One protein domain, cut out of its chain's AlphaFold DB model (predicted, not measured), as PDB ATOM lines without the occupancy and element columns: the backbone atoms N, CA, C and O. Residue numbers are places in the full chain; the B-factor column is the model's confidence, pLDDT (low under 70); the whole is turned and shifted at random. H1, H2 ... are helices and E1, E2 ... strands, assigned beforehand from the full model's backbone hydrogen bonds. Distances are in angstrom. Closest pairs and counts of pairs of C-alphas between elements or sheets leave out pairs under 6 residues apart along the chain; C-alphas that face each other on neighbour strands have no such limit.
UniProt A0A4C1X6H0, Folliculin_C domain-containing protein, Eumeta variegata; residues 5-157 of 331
ATOM      1  N   ILE A   5     -11.959 -12.460  41.269       89.00
ATOM      2  CA  ILE A   5     -11.591 -11.788  40.023       89.00
ATOM      3  C   ILE A   5     -12.402 -12.428  38.903       89.00
ATOM      4  O   ILE A   5     -12.267 -13.623  38.654       89.00
ATOM      5  N   GLY A   6     -13.257 -11.648  38.245       88.00
ATOM      6  CA  GLY A   6     -14.084 -12.110  37.132       88.00
ATOM      7  C   GLY A   6     -13.743 -11.387  35.836       88.00
ATOM      8  O   GLY A   6     -13.818 -10.163  35.776       88.00
ATOM      9  N   LEU A   7     -13.431 -12.144  34.787       87.88
ATOM     10  CA  LEU A   7     -13.429 -11.671  33.409       87.88
ATOM     11  C   LEU A   7     -14.834 -11.862  32.842       87.88
ATOM     12  O   LEU A   7     -15.322 -12.988  32.746       87.88
ATOM     13  N   CYS A   8     -15.480 -10.763  32.467       85.69
ATOM     14  CA  CYS A   8     -16.810 -10.772  31.870       85.69
ATOM     15  C   CYS A   8     -16.741 -10.255  30.436       85.69
ATOM     16  O   CYS A   8     -15.915  -9.403  30.114       85.69
ATOM     17  N   HIS A   9     -17.645 -10.737  29.594       83.62
ATOM     18  CA  HIS A   9     -17.877 -10.180  28.265       83.62
ATOM     19  C   HIS A   9     -19.343  -9.795  28.098       83.62
ATOM     20  O   HIS A   9     -20.221 -10.324  28.784       83.62
ATOM     21  N   PHE A  10     -19.595  -8.883  27.167       84.81
ATOM     22  CA  PHE A  10     -20.937  -8.543  26.722       84.81
ATOM     23  C   PHE A  10     -21.235  -9.319  25.450       84.81
ATOM     24  O   PHE A  10     -20.757  -8.979  24.371       84.81
ATOM     25  N   CYS A  11     -22.003 -10.392  25.597       82.50
ATOM     26  CA  CYS A  11     -22.533 -11.126  24.467       82.50
ATOM     27  C   CYS A  11     -23.751 -10.381  23.925       82.50
ATOM     28  O   CYS A  11     -24.659 -10.049  24.680       82.50
ATOM     29  N   GLU A  12     -23.827 -10.164  22.619       78.12
ATOM     30  CA  GLU A  12     -24.983  -9.487  22.020       78.12
ATOM     31  C   GLU A  12     -26.279 -10.309  22.133       78.12
ATOM     32  O   GLU A  12     -27.363  -9.740  22.209       78.12
ATOM     33  N   ALA A  13     -26.173 -11.641  22.218       80.50
ATOM     34  CA  ALA A  13     -27.322 -12.534  22.386       80.50
ATOM     35  C   ALA A  13     -27.759 -12.706  23.853       80.50
ATOM     36  O   ALA A  13     -28.940 -12.905  24.127       80.50
ATOM     37  N   HIS A  14     -26.815 -12.657  24.801       81.38
ATOM     38  CA  HIS A  14     -27.055 -13.050  26.200       81.38
ATOM     39  C   HIS A  14     -26.777 -11.940  27.227       81.38
ATOM     40  O   HIS A  14     -27.061 -12.108  28.413       81.38
ATOM     41  N   GLY A  15     -26.235 -10.803  26.790       80.94
ATOM     42  CA  GLY A  15     -25.844  -9.687  27.645       80.94
ATOM     43  C   GLY A  15     -24.541  -9.936  28.428       80.94
ATOM     44  O   GLY A  15     -23.650 -10.638  27.941       80.94
ATOM     45  N   PRO A  16     -24.384  -9.331  29.626       83.38
ATOM     46  CA  PRO A  16     -23.204  -9.501  30.470       83.38
ATOM     47  C   PRO A  16     -23.090 -10.934  30.989       83.38
ATOM     48  O   PRO A  16     -23.914 -11.405  31.778       83.38
ATOM     49  N   CYS A  17     -22.015 -11.606  30.602       82.31
ATOM     50  CA  CYS A  17     -21.748 -12.981  30.987       82.31
ATOM     51  C   CYS A  17     -20.311 -13.118  31.514       82.31
ATOM     52  O   CYS A  17     -19.368 -12.763  30.792       82.31
ATOM     53  N   PRO A  18     -20.127 -13.645  32.740       84.38
ATOM     54  CA  PRO A  18     -18.820 -14.084  33.215       84.38
ATOM     55  C   PRO A  18     -18.271 -15.174  32.291       84.38
ATOM     56  O   PRO A  18     -18.979 -16.128  31.984       84.38
ATOM     57  N   LEU A  19     -17.034 -15.002  31.836       86.88
ATOM     58  CA  LEU A  19     -16.301 -15.983  31.033       86.88
ATOM     59  C   LEU A  19     -15.330 -16.798  31.879       86.88
ATOM     60  O   LEU A  19     -15.060 -17.959  31.580       86.88
ATOM     61  N   PHE A  20     -14.736 -16.161  32.887       89.19
ATOM     62  CA  PHE A  20     -13.677 -16.761  33.680       89.19
ATOM     63  C   PHE A  20     -13.592 -16.091  35.048       89.19
ATOM     64  O   PHE A  20     -13.336 -14.893  35.142       89.19
ATOM     65  N   CYS A  21     -13.801 -16.858  36.111       89.69
ATOM     66  CA  CYS A  21     -13.800 -16.369  37.484       89.69
ATOM     67  C   CYS A  21     -12.736 -17.100  38.294       89.69
ATOM     68  O   CYS A  21     -12.774 -18.325  38.351       89.69
ATOM     69  N   THR A  22     -11.855 -16.362  38.968       91.25
ATOM     70  CA  THR A  22     -10.861 -16.889  39.911       91.25
ATOM     71  C   THR A  22     -11.203 -16.454  41.329       91.25
ATOM     72  O   THR A  22     -11.423 -15.270  41.585       91.25
ATOM     73  N   PHE A  23     -11.228 -17.401  42.261       89.19
ATOM     74  CA  PHE A  23     -11.549 -17.157  43.666       89.19
ATOM     75  C   PHE A  23     -10.743 -18.079  44.584       89.19
ATOM     76  O   PHE A  23     -10.188 -19.090  44.147       89.19
ATOM     77  N   THR A  24     -10.681 -17.722  45.865       89.75
ATOM     78  CA  THR A  24     -10.055 -18.544  46.904       89.75
ATOM     79  C   THR A  24     -11.089 -19.433  47.591       89.75
ATOM     80  O   THR A  24     -12.198 -18.998  47.897       89.75
ATOM     81  N   THR A  25     -10.735 -20.691  47.850       84.12
ATOM     82  CA  THR A  25     -11.575 -21.650  48.582       84.12
ATOM     83  C   THR A  25     -10.739 -22.501  49.537       84.12
ATOM     84  O   THR A  25      -9.537 -22.684  49.347       84.12
ATOM     85  N   LYS A  26     -11.389 -23.005  50.591       80.81
ATOM     86  CA  LYS A  26     -10.869 -24.071  51.463       80.81
ATOM     87  C   LYS A  26     -11.583 -25.408  51.237       80.81
ATOM     88  O   LYS A  26     -11.127 -26.424  51.743       80.81
ATOM     89  N   ASP A  27     -12.705 -25.400  50.517       78.81
ATOM     90  CA  ASP A  27     -13.482 -26.595  50.199       78.81
ATOM     91  C   ASP A  27     -12.978 -27.213  48.887       78.81
ATOM     92  O   ASP A  27     -13.008 -26.565  47.835       78.81
ATOM     93  N   GLU A  28     -12.524 -28.466  48.962       78.00
ATOM     94  CA  GLU A  28     -12.073 -29.265  47.816       78.00
ATOM     95  C   GLU A  28     -13.237 -29.640  46.880       78.00
ATOM     96  O   GLU A  28     -13.008 -29.931  45.710       78.00
ATOM     97  N   LYS A  29     -14.501 -29.574  47.324       72.00
ATOM     98  CA  LYS A  29     -15.665 -29.847  46.455       72.00
ATOM     99  C   LYS A  29     -15.764 -28.871  45.285       72.00
ATOM    100  O   LYS A  29     -16.166 -29.244  44.188       72.00
ATOM    101  N   HIS A  30     -15.314 -27.635  45.476       67.44
ATOM    102  CA  HIS A  30     -15.309 -26.629  44.415       67.44
ATOM    103  C   HIS A  30     -14.267 -26.888  43.315       67.44
ATOM    104  O   HIS A  30     -14.279 -26.179  42.311       67.44
ATOM    105  N   VAL A  31     -13.397 -27.894  43.479       66.75
ATOM    106  CA  VAL A  31     -12.425 -28.335  42.467       66.75
ATOM    107  C   VAL A  31     -13.045 -29.312  41.457       66.75
ATOM    108  O   VAL A  31     -12.565 -29.401  40.331       66.75
ATOM    109  N   THR A  32     -14.103 -30.038  41.834       60.81
ATOM    110  CA  THR A  32     -14.677 -31.141  41.039       60.81
ATOM    111  C   THR A  32     -16.090 -30.878  40.518       60.81
ATOM    112  O   THR A  32     -16.579 -31.626  39.673       60.81
ATOM    113  N   GLU A  33     -16.756 -29.825  40.992       63.31
ATOM    114  CA  GLU A  33     -18.096 -29.449  40.540       63.31
ATOM    115  C   GLU A  33     -18.074 -28.798  39.149       63.31
ATOM    116  O   GLU A  33     -17.478 -27.735  38.953       63.31
ATOM    117  N   ALA A  34     -18.795 -29.404  38.201       61.06
ATOM    118  CA  ALA A  34     -19.056 -28.812  36.894       61.06
ATOM    119  C   ALA A  34     -19.829 -27.488  37.029       61.06
ATOM    120  O   ALA A  34     -20.697 -27.320  37.890       61.06
ATOM    121  N   SER A  35     -19.519 -26.536  36.152       63.66
ATOM    122  CA  SER A  35     -20.170 -25.227  36.132       63.66
ATOM    123  C   SER A  35     -21.617 -25.346  35.641       63.66
ATOM    124  O   SER A  35     -21.880 -25.955  34.604       63.66
ATOM    125  N   ILE A  36     -22.561 -24.708  36.340       61.25
ATOM    126  CA  ILE A  36     -23.957 -24.603  35.890       61.25
ATOM    127  C   ILE A  36     -24.019 -23.494  34.831       61.25
ATOM    128  O   ILE A  36     -24.259 -22.327  35.139       61.25
ATOM    129  N   SER A  37     -23.734 -23.845  33.577       59.00
ATOM    130  CA  SER A  37     -23.793 -22.905  32.454       59.00
ATOM    131  C   SER A  37     -25.196 -22.886  31.846       59.00
ATOM    132  O   SER A  37     -25.728 -23.916  31.437       59.00
ATOM    133  N   SER A  38     -25.808 -21.701  31.783       57.91
ATOM    134  CA  SER A  38     -27.060 -21.467  31.052       57.91
ATOM    135  C   SER A  38     -26.827 -20.977  29.619       57.91
ATOM    136  O   SER A  38     -27.795 -20.716  28.908       57.91
ATOM    137  N   ALA A  39     -25.575 -20.762  29.206       62.88
ATOM    138  CA  ALA A  39     -25.262 -20.102  27.944       62.88
ATOM    139  C   ALA A  39     -24.948 -21.127  26.847       62.88
ATOM    140  O   ALA A  39     -24.116 -22.010  27.027       62.88
ATOM    141  N   GLN A  40     -25.625 -20.995  25.704       69.94
ATOM    142  CA  GLN A  40     -25.597 -21.957  24.595       69.94
ATOM    143  C   GLN A  40     -24.776 -21.471  23.383       69.94
ATOM    144  O   GLN A  40     -24.909 -22.032  22.297       69.94
ATOM    145  N   CYS A  41     -23.954 -20.418  23.519       80.31
ATOM    146  CA  CYS A  41     -23.107 -19.935  22.421       80.31
ATOM    147  C   CYS A  41     -21.613 -20.087  22.710       80.31
ATOM    148  O   CYS A  41     -21.155 -19.983  23.846       80.31
ATOM    149  N   THR A  42     -20.850 -20.253  21.632       80.88
ATOM    150  CA  THR A  42     -19.396 -20.451  21.641       80.88
ATOM    151  C   THR A  42     -18.634 -19.352  22.377       80.88
ATOM    152  O   THR A  42     -17.634 -19.637  23.025       80.88
ATOM    153  N   GLY A  43     -19.106 -18.106  22.315       81.81
ATOM    154  CA  GLY A  43     -18.479 -16.980  23.004       81.81
ATOM    155  C   GLY A  43     -18.604 -17.079  24.519       81.81
ATOM    156  O   GLY A  43     -17.602 -16.995  25.229       81.81
ATOM    157  N   CYS A  44     -19.815 -17.332  25.019       83.38
ATOM    158  CA  CYS A  44     -20.073 -17.410  26.455       83.38
ATOM    159  C   CYS A  44     -19.437 -18.640  27.109       83.38
ATOM    160  O   CYS A  44     -18.967 -18.545  28.236       83.38
ATOM    161  N   THR A  45     -19.363 -19.758  26.389       83.50
ATOM    162  CA  THR A  45     -18.821 -21.030  26.888       83.50
ATOM    163  C   THR A  45     -17.369 -21.229  26.429       83.50
ATOM    164  O   THR A  45     -17.001 -22.281  25.912       83.50
ATOM    165  N   SER A  46     -16.531 -20.191  26.552       81.44
ATOM    166  CA  SER A  46     -15.181 -20.200  25.958       81.44
ATOM    167  C   SER A  46     -14.229 -21.236  26.578       81.44
ATOM    168  O   SER A  46     -13.355 -21.743  25.882       81.44
ATOM    169  N   ILE A  47     -14.378 -21.529  27.873       84.69
ATOM    170  CA  ILE A  47     -13.556 -22.498  28.619       84.69
ATOM    171  C   ILE A  47     -14.218 -23.888  28.700       84.69
ATOM    172  O   ILE A  47     -13.523 -24.909  28.719       84.69
ATOM    173  N   GLY A  48     -15.553 -23.930  28.724       78.19
ATOM    174  CA  GLY A  48     -16.332 -25.148  28.909       78.19
ATOM    175  C   GLY A  48     -16.723 -25.392  30.374       78.19
ATOM    176  O   GLY A  48     -15.983 -25.021  31.287       78.19
ATOM    177  N   PRO A  49     -17.857 -26.071  30.625       74.44
ATOM    178  CA  PRO A  49     -18.385 -26.258  31.976       74.44
ATOM    179  C   PRO A  49     -17.580 -27.245  32.836       74.44
ATOM    180  O   PRO A  49     -17.682 -27.196  34.061       74.44
ATOM    181  N   GLU A  50     -16.790 -28.126  32.216       77.56
ATOM    182  CA  GLU A  50     -16.032 -29.186  32.901       77.56
ATOM    183  C   GLU A  50     -14.591 -28.787  33.245       77.56
ATOM    184  O   GLU A  50     -13.931 -29.443  34.050       77.56
ATOM    185  N   THR A  51     -14.085 -27.711  32.646       84.06
ATOM    186  CA  THR A  51     -12.690 -27.307  32.812       84.06
ATOM    187  C   THR A  51     -12.539 -26.424  34.047       84.06
ATOM    188  O   THR A  51     -13.090 -25.323  34.118       84.06
ATOM    189  N   VAL A  52     -11.723 -26.875  35.000       88.38
ATOM    190  CA  VAL A  52     -11.362 -26.121  36.206       88.38
ATOM    191  C   VAL A  52      -9.842 -26.038  36.314       88.38
ATOM    192  O   VAL A  52      -9.144 -27.042  36.178       88.38
ATOM    193  N   TYR A  53      -9.318 -24.841  36.576       90.06
ATOM    194  CA  TYR A  53      -7.899 -24.637  36.874       90.06
ATOM    195  C   TYR A  53      -7.696 -24.435  38.367       90.06
ATOM    196  O   TYR A  53      -8.407 -23.646  38.993       90.06
ATOM    197  N   VAL A  54      -6.706 -25.124  38.932       90.69
ATOM    198  CA  VAL A  54      -6.417 -25.066  40.363       90.69
ATOM    199  C   VAL A  54      -4.932 -24.868  40.610       90.69
ATOM    200  O   VAL A  54      -4.107 -25.642  40.130       90.69
ATOM    201  N   THR A  55      -4.614 -23.880  41.440       91.44
ATOM    202  CA  THR A  55      -3.286 -23.686  42.027       91.44
ATOM    203  C   THR A  55      -3.410 -23.754  43.545       91.44
ATOM    204  O   THR A  55      -4.315 -23.154  44.124       91.44
ATOM    205  N   ARG A  56      -2.506 -24.478  44.212       90.38
ATOM    206  CA  ARG A  56      -2.430 -24.537  45.681       90.38
ATOM    207  C   ARG A  56      -1.187 -23.791  46.154       90.38
ATOM    208  O   ARG A  56      -0.101 -24.044  45.640       90.38
ATOM    209  N   ASN A  57      -1.348 -22.884  47.115       85.69
ATOM    210  CA  ASN A  57      -0.242 -22.131  47.709       85.69
ATOM    211  C   ASN A  57      -0.524 -21.855  49.194       85.69
ATOM    212  O   ASN A  57      -1.611 -21.380  49.516       85.69
ATOM    213  N   ASP A  58       0.422 -22.173  50.082       82.56
ATOM    214  CA  ASP A  58       0.338 -21.954  51.539       82.56
ATOM    215  C   ASP A  58      -0.983 -22.443  52.187       82.56
ATOM    216  O   ASP A  58      -1.559 -21.792  53.056       82.56
ATOM    217  N   GLY A  59      -1.515 -23.586  51.731       81.75
ATOM    218  CA  GLY A  59      -2.782 -24.148  52.230       81.75
ATOM    219  C   GLY A  59      -4.056 -23.449  51.727       81.75
ATOM    220  O   GLY A  59      -5.155 -23.800  52.153       81.75
ATOM    221  N   VAL A  60      -3.933 -22.488  50.807       85.81
ATOM    222  CA  VAL A  60      -5.051 -21.831  50.113       85.81
ATOM    223  C   VAL A  60      -5.195 -22.399  48.702       85.81
ATOM    224  O   VAL A  60      -4.211 -22.543  47.969       85.81
ATOM    225  N   ILE A  61      -6.433 -22.706  48.308       89.50
ATOM    226  CA  ILE A  61      -6.769 -23.190  46.967       89.50
ATOM    227  C   ILE A  61      -7.276 -22.009  46.138       89.50
ATOM    228  O   ILE A  61      -8.251 -21.353  46.507       89.50
ATOM    229  N   TYR A  62      -6.623 -21.757  45.009       90.88
ATOM    230  CA  TYR A  62      -7.041 -20.786  44.001       90.88
ATOM    231  C   TYR A  62      -7.705 -21.552  42.867       90.88
ATOM    232  O   TYR A  62      -7.053 -22.345  42.191       90.88
ATOM    233  N   CYS A  63      -9.001 -21.334  42.685       90.56
ATOM    234  CA  CYS A  63      -9.819 -22.060  41.725       90.56
ATOM    235  C   CYS A  63     -10.310 -21.107  40.639       90.56
ATOM    236  O   CYS A  63     -10.842 -20.040  40.961       90.56
ATOM    237  N   SER A  64     -10.184 -21.508  39.373       90.94
ATOM    238  CA  SER A  64     -10.755 -20.788  38.236       90.94
ATOM    239  C   SER A  64     -11.682 -21.648  37.396       90.94
ATOM    240  O   SER A  64     -11.332 -22.770  37.039       90.94
ATOM    241  N   ARG A  65     -12.844 -21.096  37.048       88.06
ATOM    242  CA  ARG A  65     -13.895 -21.751  36.250       88.06
ATOM    243  C   ARG A  65     -14.752 -20.721  35.512       88.06
ATOM    244  O   ARG A  65     -14.643 -19.529  35.792       88.06
ATOM    245  N   GLU A  66     -15.607 -21.173  34.598       83.50
ATOM    246  CA  GLU A  66     -16.507 -20.310  33.810       83.50
ATOM    247  C   GLU A  66     -17.444 -19.487  34.705       83.50
ATOM    248  O   GLU A  66     -17.521 -18.262  34.605       83.50
ATOM    249  N   SER A  67     -18.127 -20.165  35.629       75.44
ATOM    250  CA  SER A  67     -19.123 -19.559  36.508       75.44
ATOM    251  C   SER A  67     -19.045 -20.103  37.929       75.44
ATOM    252  O   SER A  67     -18.513 -21.181  38.191       75.44
ATOM    253  N   LEU A  68     -19.551 -19.324  38.881       73.94
ATOM    254  CA  LEU A  68     -19.603 -19.717  40.283       73.94
ATOM    255  C   LEU A  68     -20.872 -20.527  40.565       73.94
ATOM    256  O   LEU A  68     -21.949 -20.170  40.097       73.94
ATOM    257  N   SER A  69     -20.752 -21.565  41.396       67.81
ATOM    258  CA  SER A  69     -21.890 -22.368  41.867       67.81
ATOM    259  C   SER A  69     -22.851 -21.569  42.757       67.81
ATOM    260  O   SER A  69     -24.042 -21.865  42.797       67.81
ATOM    261  N   ASN A  70     -22.365 -20.525  43.434       75.19
ATOM    262  CA  ASN A  70     -23.203 -19.639  44.235       75.19
ATOM    263  C   ASN A  70     -23.932 -18.612  43.344       75.19
ATOM    264  O   ASN A  70     -23.311 -17.729  42.742       75.19
ATOM    265  N   THR A  71     -25.263 -18.709  43.310       76.00
ATOM    266  CA  THR A  71     -26.153 -17.848  42.520       76.00
ATOM    267  C   THR A  71     -26.043 -16.364  42.889       76.00
ATOM    268  O   THR A  71     -26.124 -15.512  42.006       76.00
ATOM    269  N   GLU A  72     -25.799 -16.039  44.159       82.31
ATOM    270  CA  GLU A  72     -25.670 -14.661  44.644       82.31
ATOM    271  C   GLU A  72     -24.375 -14.006  44.144       82.31
ATOM    272  O   GLU A  72     -24.400 -12.904  43.594       82.31
ATOM    273  N   LEU A  73     -23.247 -14.721  44.228       79.50
ATOM    274  CA  LEU A  73     -21.965 -14.240  43.700       79.50
ATOM    275  C   LEU A  73     -22.001 -14.080  42.175       79.50
ATOM    276  O   LEU A  73     -21.441 -13.128  41.636       79.50
ATOM    277  N   SER A  74     -22.688 -14.988  41.477       78.12
ATOM    278  CA  SER A  74     -22.907 -14.885  40.030       78.12
ATOM    279  C   SER A  74     -23.731 -13.643  39.663       78.12
ATOM    280  O   SER A  74     -23.374 -12.911  38.736       78.12
ATOM    281  N   ALA A  75     -24.795 -13.346  40.418       83.38
ATOM    282  CA  ALA A  75     -25.590 -12.134  40.229       83.38
ATOM    283  C   ALA A  75     -24.767 -10.862  40.494       83.38
ATOM    284  O   ALA A  75     -24.814  -9.922  39.697       83.38
ATOM    285  N   PHE A  76     -23.955 -10.863  41.556       85.56
ATOM    286  CA  PHE A  76     -23.056  -9.756  41.875       85.56
ATOM    287  C   PHE A  76     -22.032  -9.510  40.761       85.56
ATOM    288  O   PHE A  76     -21.861  -8.374  40.328       85.56
ATOM    289  N   LEU A  77     -21.404 -10.563  40.226       82.88
ATOM    290  CA  LEU A  77     -20.464 -10.445  39.107       82.88
ATOM    291  C   LEU A  77     -21.120  -9.859  37.854       82.88
ATOM    292  O   LEU A  77     -20.540  -8.979  37.223       82.88
ATOM    293  N   LYS A  78     -22.344 -10.285  37.516       82.81
ATOM    294  CA  LYS A  78     -23.103  -9.703  36.397       82.81
ATOM    295  C   LYS A  78     -23.394  -8.219  36.624       82.81
ATOM    296  O   LYS A  78     -23.222  -7.416  35.709       82.81
ATOM    297  N   GLN A  79     -23.786  -7.835  37.839       84.62
ATOM    298  CA  GLN A  79     -24.026  -6.434  38.186       84.62
ATOM    299  C   GLN A  79     -22.738  -5.597  38.128       84.62
ATOM    300  O   GLN A  79     -22.749  -4.486  37.594       84.62
ATOM    301  N   SER A  80     -21.623  -6.132  38.630       83.00
ATOM    302  CA  SER A  80     -20.309  -5.493  38.541       83.00
ATOM    303  C   SER A  80     -19.846  -5.352  37.094       83.00
ATOM    304  O   SER A  80     -19.323  -4.301  36.742       83.00
ATOM    305  N   ALA A  81     -20.100  -6.340  36.230       81.69
ATOM    306  CA  ALA A  81     -19.791  -6.252  34.804       81.69
ATOM    307  C   ALA A  81     -20.544  -5.100  34.124       81.69
ATOM    308  O   ALA A  81     -19.931  -4.338  33.385       81.69
ATOM    309  N   ILE A  82     -21.838  -4.919  34.426       80.94
ATOM    310  CA  ILE A  82     -22.649  -3.791  33.924       80.94
ATOM    311  C   ILE A  82     -22.050  -2.451  34.354       80.94
ATOM    312  O   ILE A  82     -21.930  -1.537  33.542       80.94
ATOM    313  N   ARG A  83     -21.642  -2.337  35.621       77.00
ATOM    314  CA  ARG A  83     -21.015  -1.119  36.153       77.00
ATOM    315  C   ARG A  83     -19.594  -0.899  35.628       77.00
ATOM    316  O   ARG A  83     -19.153   0.238  35.557       77.00
ATOM    317  N   SER A  84     -18.887  -1.961  35.251       75.56
ATOM    318  CA  SER A  84     -17.501  -1.894  34.781       75.56
ATOM    319  C   SER A  84     -17.369  -1.383  33.347       75.56
ATOM    320  O   SER A  84     -16.273  -0.975  32.980       75.56
ATOM    321  N   ILE A  85     -18.439  -1.369  32.540       64.44
ATOM    322  CA  ILE A  85     -18.396  -0.862  31.151       64.44
ATOM    323  C   ILE A  85     -17.937   0.604  31.102       64.44
ATOM    324  O   ILE A  85     -17.361   1.041  30.115       64.44
ATOM    325  N   THR A  86     -18.161   1.367  32.176       55.44
ATOM    326  CA  THR A  86     -17.745   2.772  32.277       55.44
ATOM    327  C   THR A  86     -16.316   2.958  32.794       55.44
ATOM    328  O   THR A  86     -15.864   4.093  32.914       55.44
ATOM    329  N   CYS A  87     -15.608   1.880  33.141       50.12
ATOM    330  CA  CYS A  87     -14.240   1.923  33.651       50.12
ATOM    331  C   CYS A  87     -13.283   1.294  32.635       50.12
ATOM    332  O   CYS A  87     -13.183   0.074  32.515       50.12
ATOM    333  N   GLU A  88     -12.559   2.140  31.907       51.97
ATOM    334  CA  GLU A  88     -11.562   1.715  30.926       51.97
ATOM    335  C   GLU A  88     -10.289   1.229  31.632       51.97
ATOM    336  O   GLU A  88      -9.387   2.005  31.942       51.97
ATOM    337  N   ILE A  89     -10.196  -0.075  31.885       55.56
ATOM    338  CA  ILE A  89      -8.910  -0.728  32.146       55.56
ATOM    339  C   ILE A  89      -8.686  -1.741  31.033       55.56
ATOM    340  O   ILE A  89      -9.300  -2.804  30.969       55.56
ATOM    341  N   ILE A  90      -7.804  -1.357  30.122       55.25
ATOM    342  CA  ILE A  90      -7.431  -2.123  28.946       55.25
ATOM    343  C   ILE A  90      -6.261  -3.055  29.300       55.25
ATOM    344  O   ILE A  90      -5.186  -2.589  29.686       55.25
ATOM    345  N   SER A  91      -6.439  -4.371  29.136       72.62
ATOM    346  CA  SER A  91      -5.324  -5.330  29.161       72.62
ATOM    347  C   SER A  91      -4.646  -5.356  27.790       72.62
ATOM    348  O   SER A  91      -5.182  -5.935  26.846       72.62
ATOM    349  N   LYS A  92      -3.476  -4.710  27.681       79.62
ATOM    350  CA  LYS A  92      -2.711  -4.594  26.425       79.62
ATOM    351  C   LYS A  92      -2.371  -5.956  25.812       79.62
ATOM    352  O   LYS A  92      -2.566  -6.149  24.625       79.62
ATOM    353  N   GLU A  93      -1.988  -6.935  26.632       82.06
ATOM    354  CA  GLU A  93      -1.583  -8.266  26.147       82.06
ATOM    355  C   GLU A  93      -2.714  -8.999  25.399       82.06
ATOM    356  O   GLU A  93      -2.484  -9.603  24.353       82.06
ATOM    357  N   LEU A  94      -3.956  -8.920  25.892       82.50
ATOM    358  CA  LEU A  94      -5.108  -9.516  25.203       82.50
ATOM    359  C   LEU A  94      -5.435  -8.793  23.890       82.50
ATOM    360  O   LEU A  94      -5.882  -9.431  22.934       82.50
ATOM    361  N   GLN A  95      -5.225  -7.475  23.844       84.88
ATOM    362  CA  GLN A  95      -5.455  -6.675  22.644       84.88
ATOM    363  C   GLN A  95      -4.423  -6.976  21.565       84.88
ATOM    364  O   GLN A  95      -4.820  -7.257  20.438       84.88
ATOM    365  N   ASP A  96      -3.143  -7.025  21.929       86.31
ATOM    366  CA  ASP A  96      -2.046  -7.308  21.002       86.31
ATOM    367  C   ASP A  96      -2.231  -8.686  20.333       86.31
ATOM    368  O   ASP A  96      -2.101  -8.825  19.115       86.31
ATOM    369  N   LEU A  97      -2.621  -9.715  21.104       85.69
ATOM    370  CA  LEU A  97      -2.929 -11.047  20.559       85.69
ATOM    371  C   LEU A  97      -4.120 -11.017  19.592       85.69
ATOM    372  O   LEU A  97      -4.073 -11.625  18.521       85.69
ATOM    373  N   SER A  98      -5.179 -10.293  19.959       84.38
ATOM    374  CA  SER A  98      -6.385 -10.181  19.133       84.38
ATOM    375  C   SER A  98      -6.124  -9.403  17.838       84.38
ATOM    376  O   SER A  98      -6.671  -9.743  16.789       84.38
ATOM    377  N   GLU A  99      -5.257  -8.389  17.879       88.81
ATOM    378  CA  GLU A  99      -4.861  -7.585  16.720       88.81
ATOM    379  C   GLU A  99      -4.082  -8.414  15.689       88.81
ATOM    380  O   GLU A  99      -4.330  -8.309  14.485       88.81
ATOM    381  N   ILE A 100      -3.200  -9.312  16.141       89.00
ATOM    382  CA  ILE A 100      -2.469 -10.225  15.250       89.00
ATOM    383  C   ILE A 100      -3.435 -11.133  14.478       89.00
ATOM    384  O   ILE A 100      -3.261 -11.333  13.273       89.00
ATOM    385  N   VAL A 101      -4.439 -11.700  15.155       87.19
ATOM    386  CA  VAL A 101      -5.455 -12.548  14.508       87.19
ATOM    387  C   VAL A 101      -6.296 -11.723  13.537       87.19
ATOM    388  O   VAL A 101      -6.489 -12.131  12.393       87.19
ATOM    389  N   PHE A 102      -6.728 -10.537  13.961       87.06
ATOM    390  CA  PHE A 102      -7.532  -9.634  13.146       87.06
ATOM    391  C   PHE A 102      -6.842  -9.249  11.830       87.06
ATOM    392  O   PHE A 102      -7.449  -9.374  10.766       87.06
ATOM    393  N   ASN A 103      -5.569  -8.848  11.883       90.12
ATOM    394  CA  ASN A 103      -4.812  -8.452  10.694       90.12
ATOM    395  C   ASN A 103      -4.643  -9.622   9.711       90.12
ATOM    396  O   ASN A 103      -4.889  -9.464   8.516       90.12
ATOM    397  N   LYS A 104      -4.341 -10.827  10.216       88.25
ATOM    398  CA  LYS A 104      -4.252 -12.041   9.386       88.25
ATOM    399  C   LYS A 104      -5.573 -12.378   8.696       88.25
ATOM    400  O   LYS A 104      -5.577 -12.752   7.526       88.25
ATOM    401  N   GLU A 105      -6.697 -12.267   9.403       85.44
ATOM    402  CA  GLU A 105      -8.022 -12.496   8.812       85.44
ATOM    403  C   GLU A 105      -8.347 -11.442   7.744       85.44
ATOM    404  O   GLU A 105      -8.914 -11.768   6.698       85.44
ATOM    405  N   GLN A 106      -7.961 -10.188   7.989       85.50
ATOM    406  CA  GLN A 106      -8.223  -9.071   7.091       85.50
ATOM    407  C   GLN A 106      -7.450  -9.166   5.768       85.50
ATOM    408  O   GLN A 106      -8.008  -8.784   4.735       85.50
ATOM    409  N   ASP A 107      -6.239  -9.730   5.786       86.12
ATOM    410  CA  ASP A 107      -5.444 -10.014   4.584       86.12
ATOM    411  C   ASP A 107      -6.108 -11.062   3.676       86.12
ATOM    412  O   ASP A 107      -6.021 -10.979   2.450       86.12
ATOM    413  N   VAL A 108      -6.812 -12.040   4.261       84.94
ATOM    414  CA  VAL A 108      -7.517 -13.094   3.510       84.94
ATOM    415  C   VAL A 108      -8.849 -12.586   2.959       84.94
ATOM    416  O   VAL A 108      -9.186 -12.810   1.796       84.94
ATOM    417  N   CYS A 109      -9.645 -11.920   3.797       79.19
ATOM    418  CA  CYS A 109     -10.928 -11.353   3.407       79.19
ATOM    419  C   CYS A 109     -11.273 -10.176   4.316       79.19
ATOM    420  O   CYS A 109     -11.463 -10.338   5.521       79.19
ATOM    421  N   SER A 110     -11.442  -8.985   3.736       81.81
ATOM    422  CA  SER A 110     -11.810  -7.823   4.544       81.81
ATOM    423  C   SER A 110     -13.138  -8.045   5.285       81.81
ATOM    424  O   SER A 110     -14.134  -8.489   4.707       81.81
ATOM    425  N   GLN A 111     -13.196  -7.638   6.555       73.12
ATOM    426  CA  GLN A 111     -14.420  -7.695   7.369       73.12
ATOM    427  C   GLN A 111     -15.583  -6.908   6.740       73.12
ATOM    428  O   GLN A 111     -16.759  -7.183   6.981       73.12
ATOM    429  N   ARG A 112     -15.275  -5.913   5.898       76.56
ATOM    430  CA  ARG A 112     -16.268  -5.208   5.077       76.56
ATOM    431  C   ARG A 112     -16.867  -6.121   4.005       76.56
ATOM    432  O   ARG A 112     -18.083  -6.128   3.842       76.56
ATOM    433  N   ALA A 113     -16.042  -6.890   3.294       75.44
ATOM    434  CA  ALA A 113     -16.511  -7.845   2.292       75.44
ATOM    435  C   ALA A 113     -17.342  -8.974   2.919       75.44
ATOM    436  O   ALA A 113     -18.355  -9.364   2.344       75.44
ATOM    437  N   LEU A 114     -16.972  -9.449   4.115       71.50
ATOM    438  CA  LEU A 114     -17.783 -10.395   4.893       71.50
ATOM    439  C   LEU A 114     -19.157  -9.818   5.258       71.50
ATOM    440  O   LEU A 114     -20.162 -10.446   4.939       71.50
ATOM    441  N   ARG A 115     -19.211  -8.602   5.823       72.12
ATOM    442  CA  ARG A 115     -20.476  -7.918   6.167       72.12
ATOM    443  C   ARG A 115     -21.391  -7.705   4.957       72.12
ATOM    444  O   ARG A 115     -22.601  -7.869   5.062       72.12
ATOM    445  N   LEU A 116     -20.816  -7.370   3.800       75.81
ATOM    446  CA  LEU A 116     -21.571  -7.220   2.552       75.81
ATOM    447  C   LEU A 116     -22.106  -8.561   2.022       75.81
ATOM    448  O   LEU A 116     -23.177  -8.583   1.423       75.81
ATOM    449  N   LYS A 117     -21.388  -9.672   2.241       69.56
ATOM    450  CA  LYS A 117     -21.805 -11.018   1.811       69.56
ATOM    451  C   LYS A 117     -22.903 -11.620   2.684       69.56
ATOM    452  O   LYS A 117     -23.745 -12.339   2.158       69.56
ATOM    453  N   THR A 118     -22.895 -11.376   3.994       66.06
ATOM    454  CA  THR A 118     -23.878 -11.974   4.912       66.06
ATOM    455  C   THR A 118     -25.230 -11.266   4.901       66.06
ATOM    456  O   THR A 118     -26.219 -11.893   5.269       66.06
ATOM    457  N   GLY A 119     -25.309 -10.000   4.466       57.75
ATOM    458  CA  GLY A 119     -26.569  -9.278   4.209       57.75
ATOM    459  C   GLY A 119     -27.519  -9.124   5.409       57.75
ATOM    460  O   GLY A 119     -28.607  -8.573   5.266       57.75
ATOM    461  N   ARG A 120     -27.121  -9.603   6.589       53.38
ATOM    462  CA  ARG A 120     -27.842  -9.516   7.855       53.38
ATOM    463  C   ARG A 120     -27.042  -8.644   8.811       53.38
ATOM    464  O   ARG A 120     -25.825  -8.780   8.902       53.38
ATOM    465  N   ASN A 121     -27.754  -7.797   9.552       52.91
ATOM    466  CA  ASN A 121     -27.224  -7.097  10.727       52.91
ATOM    467  C   ASN A 121     -27.010  -8.046  11.920       52.91
ATOM    468  O   ASN A 121     -26.623  -7.590  12.991       52.91
ATOM    469  N   ASP A 122     -27.261  -9.345  11.741       51.56
ATOM    470  CA  ASP A 122     -26.883 -10.379  12.691       51.56
ATOM    471  C   ASP A 122     -25.354 -10.464  12.676       51.56
ATOM    472  O   ASP A 122     -24.744 -11.103  11.810       51.56
ATOM    473  N   PHE A 123     -24.723  -9.767  13.619       54.72
ATOM    474  CA  PHE A 123     -23.353 -10.048  14.007       54.72
ATOM    475  C   PHE A 123     -23.274 -11.561  14.251       54.72
ATOM    476  O   PHE A 123     -24.104 -12.132  14.959       54.72
ATOM    477  N   GLY A 124     -22.363 -12.242  13.553       59.91
ATOM    478  CA  GLY A 124     -22.265 -13.701  13.600       59.91
ATOM    479  C   GLY A 124     -22.112 -14.244  15.032       59.91
ATOM    480  O   GLY A 124     -21.888 -13.478  15.971       59.91
ATOM    481  N   PRO A 125     -22.206 -15.572  15.225       66.31
ATOM    482  CA  PRO A 125     -22.084 -16.173  16.551       66.31
ATOM    483  C   PRO A 125     -20.813 -15.678  17.252       66.31
ATOM    484  O   PRO A 125     -19.727 -15.691  16.670       66.31
ATOM    485  N   SER A 126     -20.963 -15.214  18.495       74.25
ATOM    486  CA  SER A 126     -19.847 -14.719  19.303       74.25
ATOM    487  C   SER A 126     -18.734 -15.773  19.356       74.25
ATOM    488  O   SER A 126     -18.988 -16.934  19.693       74.25
ATOM    489  N   ARG A 127     -17.512 -15.387  18.969       82.88
ATOM    490  CA  ARG A 127     -16.337 -16.272  18.950       82.88
ATOM    491  C   ARG A 127     -15.827 -16.503  20.368       82.88
ATOM    492  O   ARG A 127     -15.883 -15.593  21.194       82.88
ATOM    493  N   CYS A 128     -15.316 -17.702  20.642       86.56
ATOM    494  CA  CYS A 128     -14.679 -17.967  21.929       86.56
ATOM    495  C   CYS A 128     -13.355 -17.201  22.053       86.56
ATOM    496  O   CYS A 128     -12.723 -16.853  21.052       86.56
ATOM    497  N   LEU A 129     -12.909 -16.966  23.288       87.00
ATOM    498  CA  LEU A 129     -11.684 -16.207  23.545       87.00
ATOM    499  C   LEU A 129     -10.453 -16.829  22.861       87.00
ATOM    500  O   LEU A 129      -9.642 -16.097  22.304       87.00
ATOM    501  N   ASN A 130     -10.358 -18.160  22.814       86.62
ATOM    502  CA  ASN A 130      -9.266 -18.871  22.139       86.62
ATOM    503  C   ASN A 130      -9.223 -18.587  20.633       86.62
ATOM    504  O   ASN A 130      -8.144 -18.489  20.059       86.62
ATOM    505  N   GLN A 131     -10.383 -18.446  19.985       86.25
ATOM    506  CA  GLN A 131     -10.457 -18.092  18.565       86.25
ATOM    507  C   GLN A 131     -10.089 -16.628  18.324       86.25
ATOM    508  O   GLN A 131      -9.525 -16.311  17.283       86.25
ATOM    509  N   LEU A 132     -10.412 -15.742  19.270       86.88
ATOM    510  CA  LEU A 132     -10.088 -14.319  19.167       86.88
ATOM    511  C   LEU A 132      -8.592 -14.054  19.345       86.88
ATOM    512  O   LEU A 132      -8.038 -13.234  18.622       86.88
ATOM    513  N   THR A 133      -7.939 -14.746  20.278       86.25
ATOM    514  CA  THR A 133      -6.509 -14.554  20.567       86.25
ATOM    515  C   THR A 133      -5.599 -15.481  19.767       86.25
ATOM    516  O   THR A 133      -4.408 -15.210  19.642       86.25
ATOM    517  N   GLY A 134      -6.129 -16.596  19.254       86.06
ATOM    518  CA  GLY A 134      -5.342 -17.653  18.618       86.06
ATOM    519  C   GLY A 134      -4.443 -18.433  19.588       86.06
ATOM    520  O   GLY A 134      -3.587 -19.189  19.135       86.06
ATOM    521  N   ASP A 135      -4.606 -18.253  20.904       86.94
ATOM    522  CA  ASP A 135      -3.794 -18.904  21.938       86.94
ATOM    523  C   ASP A 135      -4.610 -19.962  22.695       86.94
ATOM    524  O   ASP A 135      -5.525 -19.650  23.462       86.94
ATOM    525  N   GLU A 136      -4.245 -21.232  22.521       87.69
ATOM    526  CA  GLU A 136      -4.882 -22.368  23.198       87.69
ATOM    527  C   GLU A 136      -4.658 -22.373  24.717       87.69
ATOM    528  O   GLU A 136      -5.449 -22.942  25.469       87.69
ATOM    529  N   ASN A 137      -3.588 -21.729  25.196       88.50
ATOM    530  CA  ASN A 137      -3.222 -21.691  26.610       88.50
ATOM    531  C   ASN A 137      -3.671 -20.399  27.305       88.50
ATOM    532  O   ASN A 137      -3.264 -20.151  28.446       88.50
ATOM    533  N   ILE A 138      -4.528 -19.593  26.671       89.56
ATOM    534  CA  ILE A 138      -4.933 -18.290  27.206       89.56
ATOM    535  C   ILE A 138      -5.544 -18.390  28.608       89.56
ATOM    536  O   ILE A 138      -5.182 -17.623  29.497       89.56
ATOM    537  N   PHE A 139      -6.386 -19.394  28.864       90.56
ATOM    538  CA  PHE A 139      -6.998 -19.584  30.181       90.56
ATOM    539  C   PHE A 139      -6.007 -20.031  31.259       90.56
ATOM    540  O   PHE A 139      -6.158 -19.650  32.418       90.56
ATOM    541  N   LYS A 140      -4.944 -20.759  30.890       91.00
ATOM    542  CA  LYS A 140      -3.853 -21.089  31.823       91.00
ATOM    543  C   LYS A 140      -3.076 -19.831  32.211       91.00
ATOM    544  O   LYS A 140      -2.765 -19.645  33.386       91.00
ATOM    545  N   LYS A 141      -2.804 -18.948  31.243       90.12
ATOM    546  CA  LYS A 141      -2.159 -17.650  31.497       90.12
ATOM    547  C   LYS A 141      -3.035 -16.761  32.378       90.12
ATOM    548  O   LYS A 141      -2.561 -16.258  33.392       90.12
ATOM    549  N   LEU A 142      -4.326 -16.641  32.056       91.25
ATOM    550  CA  LEU A 142      -5.298 -15.890  32.859       91.25
ATOM    551  C   LEU A 142      -5.408 -16.430  34.289       91.25
ATOM    552  O   LEU A 142      -5.417 -15.641  35.232       91.25
ATOM    553  N   HIS A 143      -5.428 -17.755  34.473       93.12
ATOM    554  CA  HIS A 143      -5.381 -18.372  35.800       93.12
ATOM    555  C   HIS A 143      -4.133 -17.938  36.578       93.12
ATOM    556  O   HIS A 143      -4.247 -17.510  37.728       93.12
ATOM    557  N   GLY A 144      -2.955 -18.015  35.949       90.56
ATOM    558  CA  GLY A 144      -1.689 -17.596  36.548       90.56
ATOM    559  C   GLY A 144      -1.693 -16.120  36.954       90.56
ATOM    560  O   GLY A 144      -1.367 -15.801  38.098       90.56
ATOM    561  N   TYR A 145      -2.140 -15.229  36.064       90.94
ATOM    562  CA  TYR A 145      -2.236 -13.794  36.346       90.94
ATOM    563  C   TYR A 145      -3.224 -13.481  37.471       90.94
ATOM    564  O   TYR A 145      -2.872 -12.775  38.414       90.94
ATOM    565  N   PHE A 146      -4.441 -14.031  37.426       92.12
ATOM    566  CA  PHE A 146      -5.459 -13.760  38.447       92.12
ATOM    567  C   PHE A 146      -5.050 -14.328  39.810       92.12
ATOM    568  O   PHE A 146      -5.240 -13.674  40.834       92.12
ATOM    569  N   THR A 147      -4.425 -15.504  39.833       91.12
ATOM    570  CA  THR A 147      -3.858 -16.082  41.058       91.12
ATOM    571  C   THR A 147      -2.733 -15.206  41.606       91.12
ATOM    572  O   THR A 147      -2.726 -14.891  42.794       91.12
ATOM    573  N   GLY A 148      -1.827 -14.736  40.742       88.69
ATOM    574  CA  GLY A 148      -0.773 -13.794  41.113       88.69
ATOM    575  C   GLY A 148      -1.324 -12.496  41.711       88.69
ATOM    576  O   GLY A 148      -0.840 -12.058  42.753       88.69
ATOM    577  N   MET A 149      -2.380 -11.927  41.120       89.12
ATOM    578  CA  MET A 149      -3.063 -10.738  41.649       89.12
ATOM    579  C   MET A 149      -3.681 -10.985  43.030       89.12
ATOM    580  O   MET A 149      -3.520 -10.155  43.921       89.12
ATOM    581  N   LEU A 150      -4.356 -12.121  43.234       88.81
ATOM    582  CA  LEU A 150      -4.944 -12.471  44.533       88.81
ATOM    583  C   LEU A 150      -3.874 -12.680  45.611       88.81
ATOM    584  O   LEU A 150      -4.037 -12.203  46.735       88.81
ATOM    585  N   ILE A 151      -2.767 -13.347  45.271       88.12
ATOM    586  CA  ILE A 151      -1.634 -13.538  46.184       88.12
ATOM    587  C   ILE A 151      -1.007 -12.186  46.537       88.12
ATOM    588  O   ILE A 151      -0.809 -11.893  47.716       88.12
ATOM    589  N   ALA A 152      -0.719 -11.350  45.536       86.88
ATOM    590  CA  ALA A 152      -0.134 -10.030  45.741       86.88
ATOM    591  C   ALA A 152      -1.045  -9.142  46.603       86.88
ATOM    592  O   ALA A 152      -0.593  -8.595  47.608       86.88
ATOM    593  N   GLY A 153      -2.343  -9.077  46.287       83.69
ATOM    594  CA  GLY A 153      -3.326  -8.319  47.067       83.69
ATOM    595  C   GLY A 153      -3.462  -8.816  48.509       83.69
ATOM    596  O   GLY A 153      -3.613  -8.015  49.427       83.69
ATOM    597  N   GLY A 154      -3.332 -10.127  48.737       81.00
ATOM    598  CA  GLY A 154      -3.318 -10.715  50.077       81.00
ATOM    599  C   GLY A 154      -2.056 -10.404  50.890       81.00
ATOM    600  O   GLY A 154      -2.152 -10.286  52.106       81.00
ATOM    601  N   LYS A 155      -0.898 -10.252  50.235       80.00
ATOM    602  CA  LYS A 155       0.403  -9.978  50.878       80.00
ATOM    603  C   LYS A 155       0.733  -8.487  51.012       80.00
ATOM    604  O   LYS A 155       1.710  -8.148  51.667       80.00
ATOM    605  N   THR A 156      -0.057  -7.602  50.401       72.06
ATOM    606  CA  THR A 156       0.237  -6.156  50.350       72.06
ATOM    607  C   THR A 156       0.189  -5.498  51.733       72.06
ATOM    608  O   THR A 156       0.980  -4.601  52.009       72.06
ATOM    609  N   TYR A 157      -0.691  -5.964  52.621       66.75
ATOM    610  CA  TYR A 157      -0.778  -5.482  53.997       66.75
ATOM    611  C   TYR A 157      -0.555  -6.655  54.945       66.75
ATOM    612  O   TYR A 157      -1.433  -7.500  55.114       66.75
TER     613      TYR A 157
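This is residues 5 to 157 of the 331 residues of the protein "Folliculin_C domain-containing protein" of Eumeta variegata (UniProt A0A4C1X6H0). A four-stranded antiparallel sheet, curled like part of a barrel, has H6 packed over one face and H2 over the other, while H3 and H4 reach out from this body as a long arm. From H4 the chain folds back through residues 119 to 128 to H5, which packs on H3, and leaves an open loop between. The printed part has 153 residues with six named helices and four named strands, in the order E1 E2 H1 E3 E4 H2 H3 H4 H5 H6, and its class is mixed, helices and strands. The sheet order is E1 E2 E4 E3. By its radius of gyration of the C-alphas, 17.1 A, the whole is compact, yet its outline is elongated, spanning 55 by 30 by 29 A, and the arm makes the length.

Find C-alpha 5 at (-11.591, -11.788, 40.023), where E1 begins; it covers residues 5 to 11 and is 19.0 A long. E2 follows at residues 15 to 25, 28.0 A, and bends by 53 degrees at residue 20. H1 is residues 28 to 31, 5.4 A. Look past residues 32 to 52, which hold no named element, for E3 at residues 53 to 57, 13.5 A, and E4 at residues 60 to 65, 16.4 A. H2 covers residues 71 to 84, 19.7 A. Find C-alpha 92 at (-2.711, -4.594, 26.425); from there H3 runs to residue 108, 24.9 A. H4 is residues 111 to 118, 10.7 A, and H5 is residues 129 to 133, 6.2 A. H6, residues 138 to 155, is the longest helix by residues, 25.7 A from first to last C-alpha, and ends at C-alpha 155, (0.403, -9.978, 50.878).

Begin with the sheet, which is twisted, with E1 and E3 as its edge strands. In the hairpin E1 and E2, look at N 7 and O 20, 2.8 A apart and within hydrogen-bond range. Between the antiparallel E2 and E4, N 23 and O 63 are within that range at 3.0 A. In the hairpin E3 and E4, N 62 and O 55 are at 2.8 A. E2, H1 and E3 form a split strand-helix-strand unit, two strands running the same way with E4 between them in the sheet; its crossover is right-handed. H6 and H2 on opposite faces of the sheet give three layers. H6 has a height over the sheet of 7.6 A, lies over E2 and E4, and runs slantwise to the strands, at 54 degrees to E2 on the local plane; its closest C-alphas to E4 are those of His 143 and Ser 64, 6.4 A. H2, at a height of 7.0 A, lies over E2 and only just over E1, where 3 of its C-alphas fall; the closest C-alphas of H2 and E2 are those of Lys 78 and Pro 16, 5.9 A. H2 runs slantwise to the strands, but only just, at 59 degrees to E2 on the local plane. H1 only grazes the sheet. H3, H4 and H5 are not on the sheet. H3 touches H5 with residues 94 to 101 alone; their closest C-alphas are those of Ser 98 and Thr 133, 4.6 A. H3 and H4 meet only through their link. H5 and H6 are close but not clearly touching, with C-alphas 130 and 138 at 6.7 A. H3 and H6 are apart. Every O i to N i+4 pair is within hydrogen-bond range in H2, H4, H5 and H6; in H3 it is 12 of 13, and H1 is too short for such a pair.

The two C-alphas farthest apart are those of Lys 117 and Tyr 157, 56.5 A. The printed part has no cut, and its long link is that from H1 to E3, 21 residues. Residues 86 to 92, 116 to 121 and 152 to 157 stand free. The mean pLDDT of the printed part is 79.7; look for values under 70 at residues 30 to 40, 69, 85 to 90, 117 to 125 and 157.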